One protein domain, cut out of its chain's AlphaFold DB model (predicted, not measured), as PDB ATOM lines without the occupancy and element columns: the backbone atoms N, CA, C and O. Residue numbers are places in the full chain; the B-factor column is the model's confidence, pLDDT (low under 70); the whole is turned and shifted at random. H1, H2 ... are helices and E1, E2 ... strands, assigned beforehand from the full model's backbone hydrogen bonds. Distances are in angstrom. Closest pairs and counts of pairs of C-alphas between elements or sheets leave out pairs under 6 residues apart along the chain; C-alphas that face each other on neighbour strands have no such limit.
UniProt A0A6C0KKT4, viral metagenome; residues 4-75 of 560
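What this domain is: This is residues 4 to 75 of the 560 residues of a protein of viral metagenome (UniProt A0A6C0KKT4). A small sheet of five antiparallel strands curls round like part of a barrel, left open between its edge strands E3 and E5; one short helix, H1, is set far off from it at the end of the long link of residues 12 to 24. That link and H1 make much of the length, while the sheet and the long loop of residues 51 to 62, which leads from E3 to E4, make the body. The printed part has 72 residues, with one named helix followed by five named strands, H1 E1 E2 E3 E4 E5, and the sheet's order is E3 E2 E1 E4 E5. The class is mixed, helices and strands, though under half of the residues are in named elements. The whole is loose, with a radius of gyration of the C-alphas of 14.4 A, and the C-alphas span 44 by 20 by 20 A.

Where its parts are: Start in the sheet and find C-alpha 25 at (-32.085, 41.965, 1.645), where E1 begins; it holds residues 25 to 30 and runs 15.7 A to C-alpha 30 at (-24.597, 37.867, 14.848). E2, residues 35 to 39, is 13.3 A long. E3, residues 45 to 50, is 14.4 A long. Next look for E4, residues 63 to 66, which is 10.3 A long. E5, residues 70 to 74, is 11.5 A long and ends at C-alpha 74, at (-40.036, 38.424, 8.308). Then turn to the first printed lines for H1, residues 4 to 11, which begins at C-alpha 4, at (-46.981, 26.292, -11.055), and is 10.3 A long.

How they stand to each other: Begin with E1, an inner strand whose pairing is staggered: residues 25 to 27 pair with E4, and residues 27 to 30 pair with E2. E1 and E2 form a hairpin, antiparallel at 143 degrees between directions; look at N 29 and O 37, 2.8 A apart and within hydrogen-bond range. E2 and E3 form the next hairpin, antiparallel at 160 degrees, with N 38 and O 47 within range at 2.8 A. E1, E2 and E3 make a meander, each strand the antiparallel neighbour of the one before. On the other side of E1 from E2 you reach E4, antiparallel to E1, where N 64 and O 26 are within range at 2.8 A. With E4 the meander makes a Greek key, E1 E2 E3 E4, four strands in a row of which the first is the antiparallel neighbour of the fourth. E4 and E5 form a hairpin, antiparallel at 150 degrees, with N 71 and O 65 within range at 2.8 A. The edge strands E3 and E5 are apart. The sheet is strongly twisted, its C-alphas up to 6.7 A off the best plane; from edge to edge its strands' lines turn by 128 degrees, and the way across it turns by 91 degrees. H1 is not on the sheet, with 0 pairs of C-alphas within 10 A; in H1 every O i to N i+4 pair is within hydrogen-bond range.

The domain as a whole: The two C-alphas farthest apart are those of Ser 6 and Ala 34, at 43.9 A. The printed part has no cut. The links from H1 to E1, 13 residues, and from E3 to E4, 12 residues, are long, and those from E1 to E2, E2 to E3 and E4 to E5 are tight. Read the B-factor column for the model's confidence: the mean pLDDT of the printed part is 84.6, and residues 4 to 9 and 12 to 21 are under 70.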
ATOM      1  N   ALA A   4     -47.356  25.932 -12.420       56.91
ATOM      2  CA  ALA A   4     -46.981  26.292 -11.055       56.91
ATOM      3  C   ALA A   4     -47.303  27.754 -10.687       56.91
ATOM      4  O   ALA A   4     -47.693  28.024  -9.559       56.91
ATOM      5  N   GLN A   5     -47.183  28.700 -11.623       59.09
ATOM      6  CA  GLN A   5     -47.435  30.126 -11.374       59.09
ATOM      7  C   GLN A   5     -48.922  30.395 -11.135       59.09
ATOM      8  O   GLN A   5     -49.284  31.102 -10.197       59.09
ATOM      9  N   SER A   6     -49.785  29.783 -11.953       63.09
ATOM     10  CA  SER A   6     -51.237  29.843 -11.756       63.09
ATOM     11  C   SER A   6     -51.643  29.212 -10.425       63.09
ATOM     12  O   SER A   6     -52.430  29.806  -9.698       63.09
ATOM     13  N   TYR A   7     -51.031  28.084 -10.050       68.25
ATOM     14  CA  TYR A   7     -51.291  27.424  -8.769       68.25
ATOM     15  C   TYR A   7     -50.882  28.277  -7.555       68.25
ATOM     16  O   TYR A   7     -51.673  28.444  -6.629       68.25
ATOM     17  N   MET A   8     -49.680  28.870  -7.560       61.62
ATOM     18  CA  MET A   8     -49.214  29.760  -6.480       61.62
ATOM     19  C   MET A   8     -50.146  30.967  -6.299       61.62
ATOM     20  O   MET A   8     -50.455  31.357  -5.172       61.62
ATOM     21  N   LYS A   9     -50.643  31.521  -7.409       62.47
ATOM     22  CA  LYS A   9     -51.533  32.682  -7.403       62.47
ATOM     23  C   LYS A   9     -52.960  32.340  -6.970       62.47
ATOM     24  O   LYS A   9     -53.544  33.079  -6.187       62.47
ATOM     25  N   GLU A  10     -53.521  31.231  -7.448       71.56
ATOM     26  CA  GLU A  10     -54.899  30.828  -7.125       71.56
ATOM     27  C   GLU A  10     -55.031  30.240  -5.719       71.56
ATOM     28  O   GLU A  10     -56.006  30.523  -5.025       71.56
ATOM     29  N   VAL A  11     -54.063  29.426  -5.292       70.25
ATOM     30  CA  VAL A  11     -54.171  28.656  -4.045       70.25
ATOM     31  C   VAL A  11     -53.509  29.373  -2.878       70.25
ATOM     32  O   VAL A  11     -54.087  29.442  -1.796       70.25
ATOM     33  N   LEU A  12     -52.304  29.910  -3.081       62.47
ATOM     34  CA  LEU A  12     -51.542  30.560  -2.011       62.47
ATOM     35  C   LEU A  12     -51.724  32.082  -1.995       62.47
ATOM     36  O   LEU A  12     -51.267  32.724  -1.056       62.47
ATOM     37  N   GLN A  13     -52.398  32.655  -3.003       64.12
ATOM     38  CA  GLN A  13     -52.547  34.106  -3.184       64.12
ATOM     39  C   GLN A  13     -51.198  34.842  -3.233       64.12
ATOM     40  O   GLN A  13     -51.112  36.024  -2.907       64.12
ATOM     41  N   VAL A  14     -50.136  34.146  -3.652       58.62
ATOM     42  CA  VAL A  14     -48.792  34.714  -3.776       58.62
ATOM     43  C   VAL A  14     -48.530  35.008  -5.248       58.62
ATOM     44  O   VAL A  14     -48.476  34.095  -6.074       58.62
ATOM     45  N   GLU A  15     -48.367  36.285  -5.590       59.34
ATOM     46  CA  GLU A  15     -47.838  36.675  -6.896       59.34
ATOM     47  C   GLU A  15     -46.317  36.497  -6.903       59.34
ATOM     48  O   GLU A  15     -45.622  36.874  -5.959       59.34
ATOM     49  N   GLN A  16     -45.790  35.894  -7.970       51.78
ATOM     50  CA  GLN A  16     -44.351  35.799  -8.161       51.78
ATOM     51  C   GLN A  16     -43.798  37.210  -8.379       51.78
ATOM     52  O   GLN A  16     -44.166  37.876  -9.344       51.78
ATOM     53  N   VAL A  17     -42.913  37.654  -7.491       56.16
ATOM     54  CA  VAL A  17     -42.175  38.902  -7.686       56.16
ATOM     55  C   VAL A  17     -41.140  38.645  -8.788       56.16
ATOM     56  O   VAL A  17     -40.251  37.813  -8.614       56.16
ATOM     57  N   GLU A  18     -41.306  39.282  -9.953       49.47
ATOM     58  CA  GLU A  18     -40.454  39.055 -11.136       49.47
ATOM     59  C   GLU A  18     -39.020  39.583 -10.952       49.47
ATOM     60  O   GLU A  18     -38.088  39.042 -11.546       49.47
ATOM     61  N   GLU A  19     -38.818  40.568 -10.073       55.31
ATOM     62  CA  GLU A  19     -37.506  41.120  -9.726       55.31
ATOM     63  C   GLU A  19     -37.315  41.127  -8.207       55.31
ATOM     64  O   GLU A  19     -38.196  41.553  -7.458       55.31
ATOM     65  N   ARG A  20     -36.148  40.669  -7.726       59.12
ATOM     66  CA  ARG A  20     -35.784  40.850  -6.312       59.12
ATOM     67  C   ARG A  20     -35.826  42.353  -5.999       59.12
ATOM     68  O   ARG A  20     -35.271  43.121  -6.787       59.12
ATOM     69  N   PRO A  21     -36.453  42.781  -4.887       65.00
ATOM     70  CA  PRO A  21     -36.485  44.191  -4.524       65.00
ATOM     71  C   PRO A  21     -35.063  44.767  -4.508       65.00
ATOM     72  O   PRO A  21     -34.119  44.136  -4.031       65.00
ATOM     73  N   SER A  22     -34.899  45.947  -5.110       70.00
ATOM     74  CA  SER A  22     -33.606  46.619  -5.201       70.00
ATOM     75  C   SER A  22     -33.129  47.028  -3.807       70.00
ATOM     76  O   SER A  22     -33.828  47.778  -3.127       70.00
ATOM     77  N   GLY A  23     -31.934  46.599  -3.405       83.88
ATOM     78  CA  GLY A  23     -31.377  46.908  -2.088       83.88
ATOM     79  C   GLY A  23     -30.649  45.720  -1.473       83.88
ATOM     80  O   GLY A  23     -30.411  44.706  -2.127       83.88
ATOM     81  N   ILE A  24     -30.279  45.851  -0.201       91.88
ATOM     82  CA  ILE A  24     -29.684  44.764   0.582       91.88
ATOM     83  C   ILE A  24     -30.822  44.086   1.344       91.88
ATOM     84  O   ILE A  24     -31.418  44.706   2.223       91.88
ATOM     85  N   HIS A  25     -31.088  42.826   1.010       93.69
ATOM     86  CA  HIS A  25     -32.085  41.965   1.645       93.69
ATOM     87  C   HIS A  25     -31.431  40.630   1.984       93.69
ATOM     88  O   HIS A  25     -30.713  40.076   1.151       93.69
ATOM     89  N   GLY A  26     -31.674  40.102   3.179       93.88
ATOM     90  CA  GLY A  26     -31.107  38.820   3.577       93.88
ATOM     91  C   GLY A  26     -31.393  38.455   5.024       93.88
ATOM     92  O   GLY A  26     -32.235  39.062   5.681       93.88
ATOM     93  N   ILE A  27     -30.681  37.452   5.521       94.88
ATOM     94  CA  ILE A  27     -30.834  36.920   6.873       94.88
ATOM     95  C   ILE A  27     -29.832  37.612   7.797       94.88
ATOM     96  O   ILE A  27     -28.644  37.709   7.485       94.88
ATOM     97  N   LEU A  28     -30.299  38.095   8.948       95.88
ATOM     98  CA  LEU A  28     -29.460  38.752   9.944       95.88
ATOM     99  C   LEU A  28     -28.691  37.724  10.785       95.88
ATOM    100  O   LEU A  28     -29.283  36.887  11.461       95.88
ATOM    101  N   HIS A  29     -27.368  37.827  10.820       94.50
ATOM    102  CA  HIS A  29     -26.478  36.993  11.620       94.50
ATOM    103  C   HIS A  29     -25.686  37.839  12.621       94.50
ATOM    104  O   HIS A  29     -25.273  38.961  12.338       94.50
ATOM    105  N   THR A  30     -25.463  37.287  13.813       94.69
ATOM    106  CA  THR A  30     -24.597  37.867  14.848       94.69
ATOM    107  C   THR A  30     -24.216  36.792  15.864       94.69
ATOM    108  O   THR A  30     -24.943  35.813  16.044       94.69
ATOM    109  N   SER A  31     -23.076  36.954  16.534       91.75
ATOM    110  CA  SER A  31     -22.611  36.066  17.607       91.75
ATOM    111  C   SER A  31     -22.685  36.705  19.000       91.75
ATOM    112  O   SER A  31     -22.678  35.984  20.000       91.75
ATOM    113  N   ASP A  32     -22.777  38.032  19.075       92.38
ATOM    114  CA  ASP A  32     -22.665  38.826  20.304       92.38
ATOM    115  C   ASP A  32     -23.702  39.960  20.413       92.38
ATOM    116  O   ASP A  32     -23.715  40.693  21.404       92.38
ATOM    117  N   TYR A  33     -24.569  40.095  19.404       95.50
ATOM    118  CA  TYR A  33     -25.558  41.163  19.276       95.50
ATOM    119  C   TYR A  33     -24.947  42.579  19.296       95.50
ATOM    120  O   TYR A  33     -25.606  43.559  19.662       95.50
ATOM    121  N   ALA A  34     -23.683  42.696  18.889       95.00
ATOM    122  CA  ALA A  34     -22.957  43.949  18.720       95.00
ATOM    123  C   ALA A  34     -22.459  44.098  17.280       95.00
ATOM    124  O   ALA A  34     -22.682  45.148  16.674       95.00
ATOM    125  N   GLU A  35     -21.865  43.042  16.729       96.56
ATOM    126  CA  GLU A  35     -21.449  42.954  15.332       96.56
ATOM    127  C   GLU A  35     -22.448  42.118  14.537       96.56
ATOM    128  O   GLU A  35     -22.830  41.016  14.946       96.56
ATOM    129  N   PHE A  36     -22.872  42.634  13.387       97.12
ATOM    130  CA  PHE A  36     -23.916  42.028  12.575       97.12
ATOM    131  C   PHE A  36     -23.473  41.869  11.129       97.12
ATOM    132  O   PHE A  36     -22.795  42.730  10.562       97.12
ATOM    133  N   THR A  37     -23.923  40.785  10.511       96.81
ATOM    134  CA  THR A  37     -23.826  40.563   9.072       96.81
ATOM    135  C   THR A  37     -25.199  40.235   8.512       96.81
ATOM    136  O   THR A  37     -26.003  39.570   9.159       96.81
ATOM    137  N   ILE A  38     -25.480  40.710   7.307       96.00
ATOM    138  CA  ILE A  38     -26.613  40.249   6.512       96.00
ATOM    139  C   ILE A  38     -26.035  39.294   5.475       96.00
ATOM    140  O   ILE A  38     -25.042  39.627   4.816       96.00
ATOM    141  N   VAL A  39     -26.627  38.109   5.362       93.06
ATOM    142  CA  VAL A  39     -26.233  37.085   4.389       93.06
ATOM    143  C   VAL A  39     -27.372  36.792   3.422       93.06
ATOM    144  O   VAL A  39     -28.539  36.950   3.773       93.06
ATOM    145  N   ASP A  40     -27.045  36.378   2.204       86.44
ATOM    146  CA  ASP A  40     -28.044  35.869   1.265       86.44
ATOM    147  C   ASP A  40     -28.518  34.448   1.637       86.44
ATOM    148  O   ASP A  40     -28.039  33.837   2.594       86.44
ATOM    149  N   ASP A  41     -29.455  33.901   0.857       78.19
ATOM    150  CA  ASP A  41     -30.016  32.555   1.065       78.19
ATOM    151  C   ASP A  41     -28.960  31.430   0.995       78.19
ATOM    152  O   ASP A  41     -29.206  30.313   1.446       78.19
ATOM    153  N   MET A  42     -27.782  31.718   0.431       73.75
ATOM    154  CA  MET A  42     -26.645  30.799   0.317       73.75
ATOM    155  C   MET A  42     -25.621  31.001   1.448       73.75
ATOM    156  O   MET A  42     -24.570  30.361   1.456       73.75
ATOM    157  N   GLY A  43     -25.902  31.895   2.403       76.25
ATOM    158  CA  GLY A  43     -25.026  32.208   3.530       76.25
ATOM    159  C   GLY A  43     -23.844  33.114   3.176       76.25
ATOM    160  O   GLY A  43     -22.940  33.285   3.998       76.25
ATOM    161  N   LYS A  44     -23.819  33.709   1.979       85.38
ATOM    162  CA  LYS A  44     -22.767  34.646   1.582       85.38
ATOM    163  C   LYS A  44     -23.036  36.016   2.194       85.38
ATOM    164  O   LYS A  44     -24.128  36.558   2.068       85.38
ATOM    165  N   GLU A  45     -22.016  36.601   2.815       93.75
ATOM    166  CA  GLU A  45     -22.084  37.957   3.365       93.75
ATOM    167  C   GLU A  45     -22.337  38.995   2.262       93.75
ATOM    168  O   GLU A  45     -21.590  39.076   1.283       93.75
ATOM    169  N   ILE A  46     -23.387  39.797   2.449       94.25
ATOM    170  CA  ILE A  46     -23.763  40.901   1.556       94.25
ATOM    171  C   ILE A  46     -23.621  42.269   2.227       94.25
ATOM    172  O   ILE A  46     -23.448  43.274   1.541       94.25
ATOM    173  N   HIS A  47     -23.671  42.328   3.562       95.62
ATOM    174  CA  HIS A  47     -23.501  43.566   4.316       95.62
ATOM    175  C   HIS A  47     -23.037  43.298   5.748       95.62
ATOM    176  O   HIS A  47     -23.346  42.252   6.318       95.62
ATOM    177  N   ARG A  48     -22.341  44.264   6.350       96.88
ATOM    178  CA  ARG A  48     -21.838  44.196   7.725       96.88
ATOM    179  C   ARG A  48     -21.973  45.550   8.401       96.88
ATOM    180  O   ARG A  48     -21.663  46.571   7.793       96.88
ATOM    181  N   PHE A  49     -22.390  45.542   9.662       96.62
ATOM    182  CA  PHE A  49     -22.545  46.754  10.455       96.62
ATOM    183  C   PHE A  49     -22.362  46.484  11.952       96.62
ATOM    184  O   PHE A  49     -22.509  45.357  12.429       96.62
ATOM    185  N   THR A  50     -22.094  47.554  12.698       96.56
ATOM    186  CA  THR A  50     -21.839  47.511  14.139       96.56
ATOM    187  C   THR A  50     -22.876  48.335  14.893       96.56
ATOM    188  O   THR A  50     -23.184  49.470  14.530       96.56
ATOM    189  N   GLY A  51     -23.368  47.792  16.004       94.19
ATOM    190  CA  GLY A  51     -24.202  48.491  16.973       94.19
ATOM    191  C   GLY A  51     -25.659  48.035  16.967       94.19
ATOM    192  O   GLY A  51     -26.398  48.216  16.001       94.19
ATOM    193  N   ALA A  52     -26.123  47.560  18.126       93.06
ATOM    194  CA  ALA A  52     -27.480  47.041  18.330       93.06
ATOM    195  C   ALA A  52     -28.615  48.033  17.995       93.06
ATOM    196  O   ALA A  52     -29.748  47.621  17.752       93.06
ATOM    197  N   LYS A  53     -28.338  49.345  17.967       93.50
ATOM    198  CA  LYS A  53     -29.317  50.353  17.525       93.50
ATOM    199  C   LYS A  53     -29.661  50.195  16.043       93.50
ATOM    200  O   LYS A  53     -30.833  50.297  15.700       93.50
ATOM    201  N   LEU A  54     -28.664  49.914  15.200       95.94
ATOM    202  CA  LEU A  54     -28.852  49.708  13.763       95.94
ATOM    203  C   LEU A  54     -29.535  48.374  13.469       95.94
ATOM    204  O   LEU A  54     -30.289  48.292  12.511       95.94
ATOM    205  N   ALA A  55     -29.383  47.369  14.336       94.19
ATOM    206  CA  ALA A  55     -30.166  46.136  14.238       94.19
ATOM    207  C   ALA A  55     -31.673  46.378  14.444       94.19
ATOM    208  O   ALA A  55     -32.482  45.534  14.076       94.19
ATOM    209  N   ASN A  56     -32.066  47.520  15.025       94.00
ATOM    210  CA  ASN A  56     -33.447  48.003  15.075       94.00
ATOM    211  C   ASN A  56     -34.468  46.929  15.508       94.00
ATOM    212  O   ASN A  56     -35.499  46.719  14.872       94.00
ATOM    213  N   LYS A  57     -34.170  46.231  16.613       93.75
ATOM    214  CA  LYS A  57     -35.022  45.171  17.198       93.75
ATOM    215  C   LYS A  57     -35.180  43.912  16.330       93.75
ATOM    216  O   LYS A  57     -36.039  43.061  16.595       93.75
ATOM    217  N   CYS A  58     -34.332  43.762  15.318       95.62
ATOM    218  CA  CYS A  58     -34.137  42.504  14.618       95.62
ATOM    219  C   CYS A  58     -33.281  41.561  15.464       95.62
ATOM    220  O   CYS A  58     -32.408  41.986  16.220       95.62
ATOM    221  N   LEU A  59     -33.594  40.282  15.398       96.44
ATOM    222  CA  LEU A  59     -32.957  39.188  16.104       96.44
ATOM    223  C   LEU A  59     -32.180  38.326  15.093       96.44
ATOM    224  O   LEU A  59     -32.429  38.392  13.887       96.44
ATOM    225  N   PRO A  60     -31.194  37.540  15.552       94.81
ATOM    226  CA  PRO A  60     -30.492  36.621  14.665       94.81
ATOM    227  C   PRO A  60     -31.470  35.636  14.010       94.81
ATOM    228  O   PRO A  60     -32.348  35.080  14.676       94.81
ATOM    229  N   GLY A  61     -31.281  35.410  12.713       92.69
ATOM    230  CA  GLY A  61     -32.095  34.540  11.873       92.69
ATOM    231  C   GLY A  61     -33.255  35.239  11.167       92.69
ATOM    232  O   GLY A  61     -33.872  34.614  10.314       92.69
ATOM    233  N   ASP A  62     -33.571  36.497  11.477       95.12
ATOM    234  CA  ASP A  62     -34.648  37.209  10.783       95.12
ATOM    235  C   ASP A  62     -34.290  37.601   9.362       95.12
ATOM    236  O   ASP A  62     -33.142  37.951   9.082       95.12
ATOM    237  N   HIS A  63     -35.307  37.664   8.507       94.75
ATOM    238  CA  HIS A  63     -35.167  38.298   7.207       94.75
ATOM    239  C   HIS A  63     -35.342  39.805   7.356       94.75
ATOM    240  O   HIS A  63     -36.337  40.294   7.909       94.75
ATOM    241  N   VAL A  64     -34.348  40.535   6.866       95.88
ATOM    242  CA  VAL A  64     -34.250  41.982   6.988       95.88
ATOM    243  C   VAL A  64     -33.863  42.612   5.659       95.88
ATOM    244  O   VAL A  64     -33.093  42.042   4.884       95.88
ATOM    245  N   SER A  65     -34.322  43.841   5.454       95.19
ATOM    246  CA  SER A  65     -33.712  44.780   4.517       95.19
ATOM    247  C   SER A  65     -32.858  45.811   5.240       95.19
ATOM    248  O   SER A  65     -32.996  46.035   6.446       95.19
ATOM    249  N   TRP A  66     -31.955  46.449   4.501       95.12
ATOM    250  CA  TRP A  66     -31.139  47.550   5.000       95.12
ATOM    251  C   TRP A  66     -31.586  48.898   4.430       95.12
ATOM    252  O   TRP A  66     -31.597  49.093   3.215       95.12
ATOM    253  N   ASN A  67     -31.879  49.845   5.319       93.06
ATOM    254  CA  ASN A  67     -32.124  51.248   4.995       93.06
ATOM    255  C   ASN A  67     -31.665  52.129   6.173       93.06
ATOM    256  O   ASN A  67     -32.459  52.441   7.061       93.06
ATOM    257  N   ASP A  68     -30.362  52.432   6.228       91.50
ATOM    258  CA  ASP A  68     -29.691  53.103   7.361       91.50
ATOM    259  C   ASP A  68     -29.944  52.428   8.727       91.50
ATOM    260  O   ASP A  68     -29.957  53.049   9.793       91.50
ATOM    261  N   GLY A  69     -30.146  51.112   8.674       94.00
ATOM    262  CA  GLY A  69     -30.556  50.246   9.769       94.00
ATOM    263  C   GLY A  69     -31.396  49.082   9.242       94.00
ATOM    264  O   GLY A  69     -31.925  49.126   8.130       94.00
ATOM    265  N   CYS A  70     -31.519  48.024  10.037       95.44
ATOM    266  CA  CYS A  70     -32.350  46.883   9.691       95.44
ATOM    267  C   CYS A  70     -33.833  47.263   9.690       95.44
ATOM    268  O   CYS A  70     -34.354  47.891  10.618       95.44
ATOM    269  N   VAL A  71     -34.531  46.799   8.667       95.56
ATOM    270  CA  VAL A  71     -35.983  46.798   8.570       95.56
ATOM    271  C   VAL A  71     -36.420  45.342   8.586       95.56
ATOM    272  O   VAL A  71     -35.993  44.557   7.747       95.56
ATOM    273  N   LEU A  72     -37.233  44.966   9.573       94.62
ATOM    274  CA  LEU A  72     -37.749  43.605   9.685       94.62
ATOM    275  C   LEU A  72     -38.738  43.321   8.550       94.62
ATOM    276  O   LEU A  72     -39.764  43.996   8.459       94.62
ATOM    277  N   GLU A  73     -38.462  42.295   7.752       93.44
ATOM    278  CA  GLU A  73     -39.356  41.825   6.686       93.44
ATOM    279  C   GLU A  73     -40.132  40.589   7.134       93.44
ATOM    280  O   GLU A  73     -41.355  40.537   7.000       93.44
ATOM    281  N   LEU A  74     -39.434  39.624   7.739       92.44
ATOM    282  CA  LEU A  74     -40.036  38.424   8.308       92.44
ATOM    283  C   LEU A  74     -39.327  38.043   9.606       92.44
ATOM    284  O   LEU A  74     -38.107  37.877   9.644       92.44
ATOM    285  N   ARG A  75     -40.118  37.885  10.674       93.50
ATOM    286  CA  ARG A  75     -39.641  37.330  11.942       93.50
ATOM    287  C   ARG A  75     -39.498  35.817  11.803       93.50
ATOM    288  O   ARG A  75     -40.486  35.140  11.517       93.50
TER     289      ARG A  75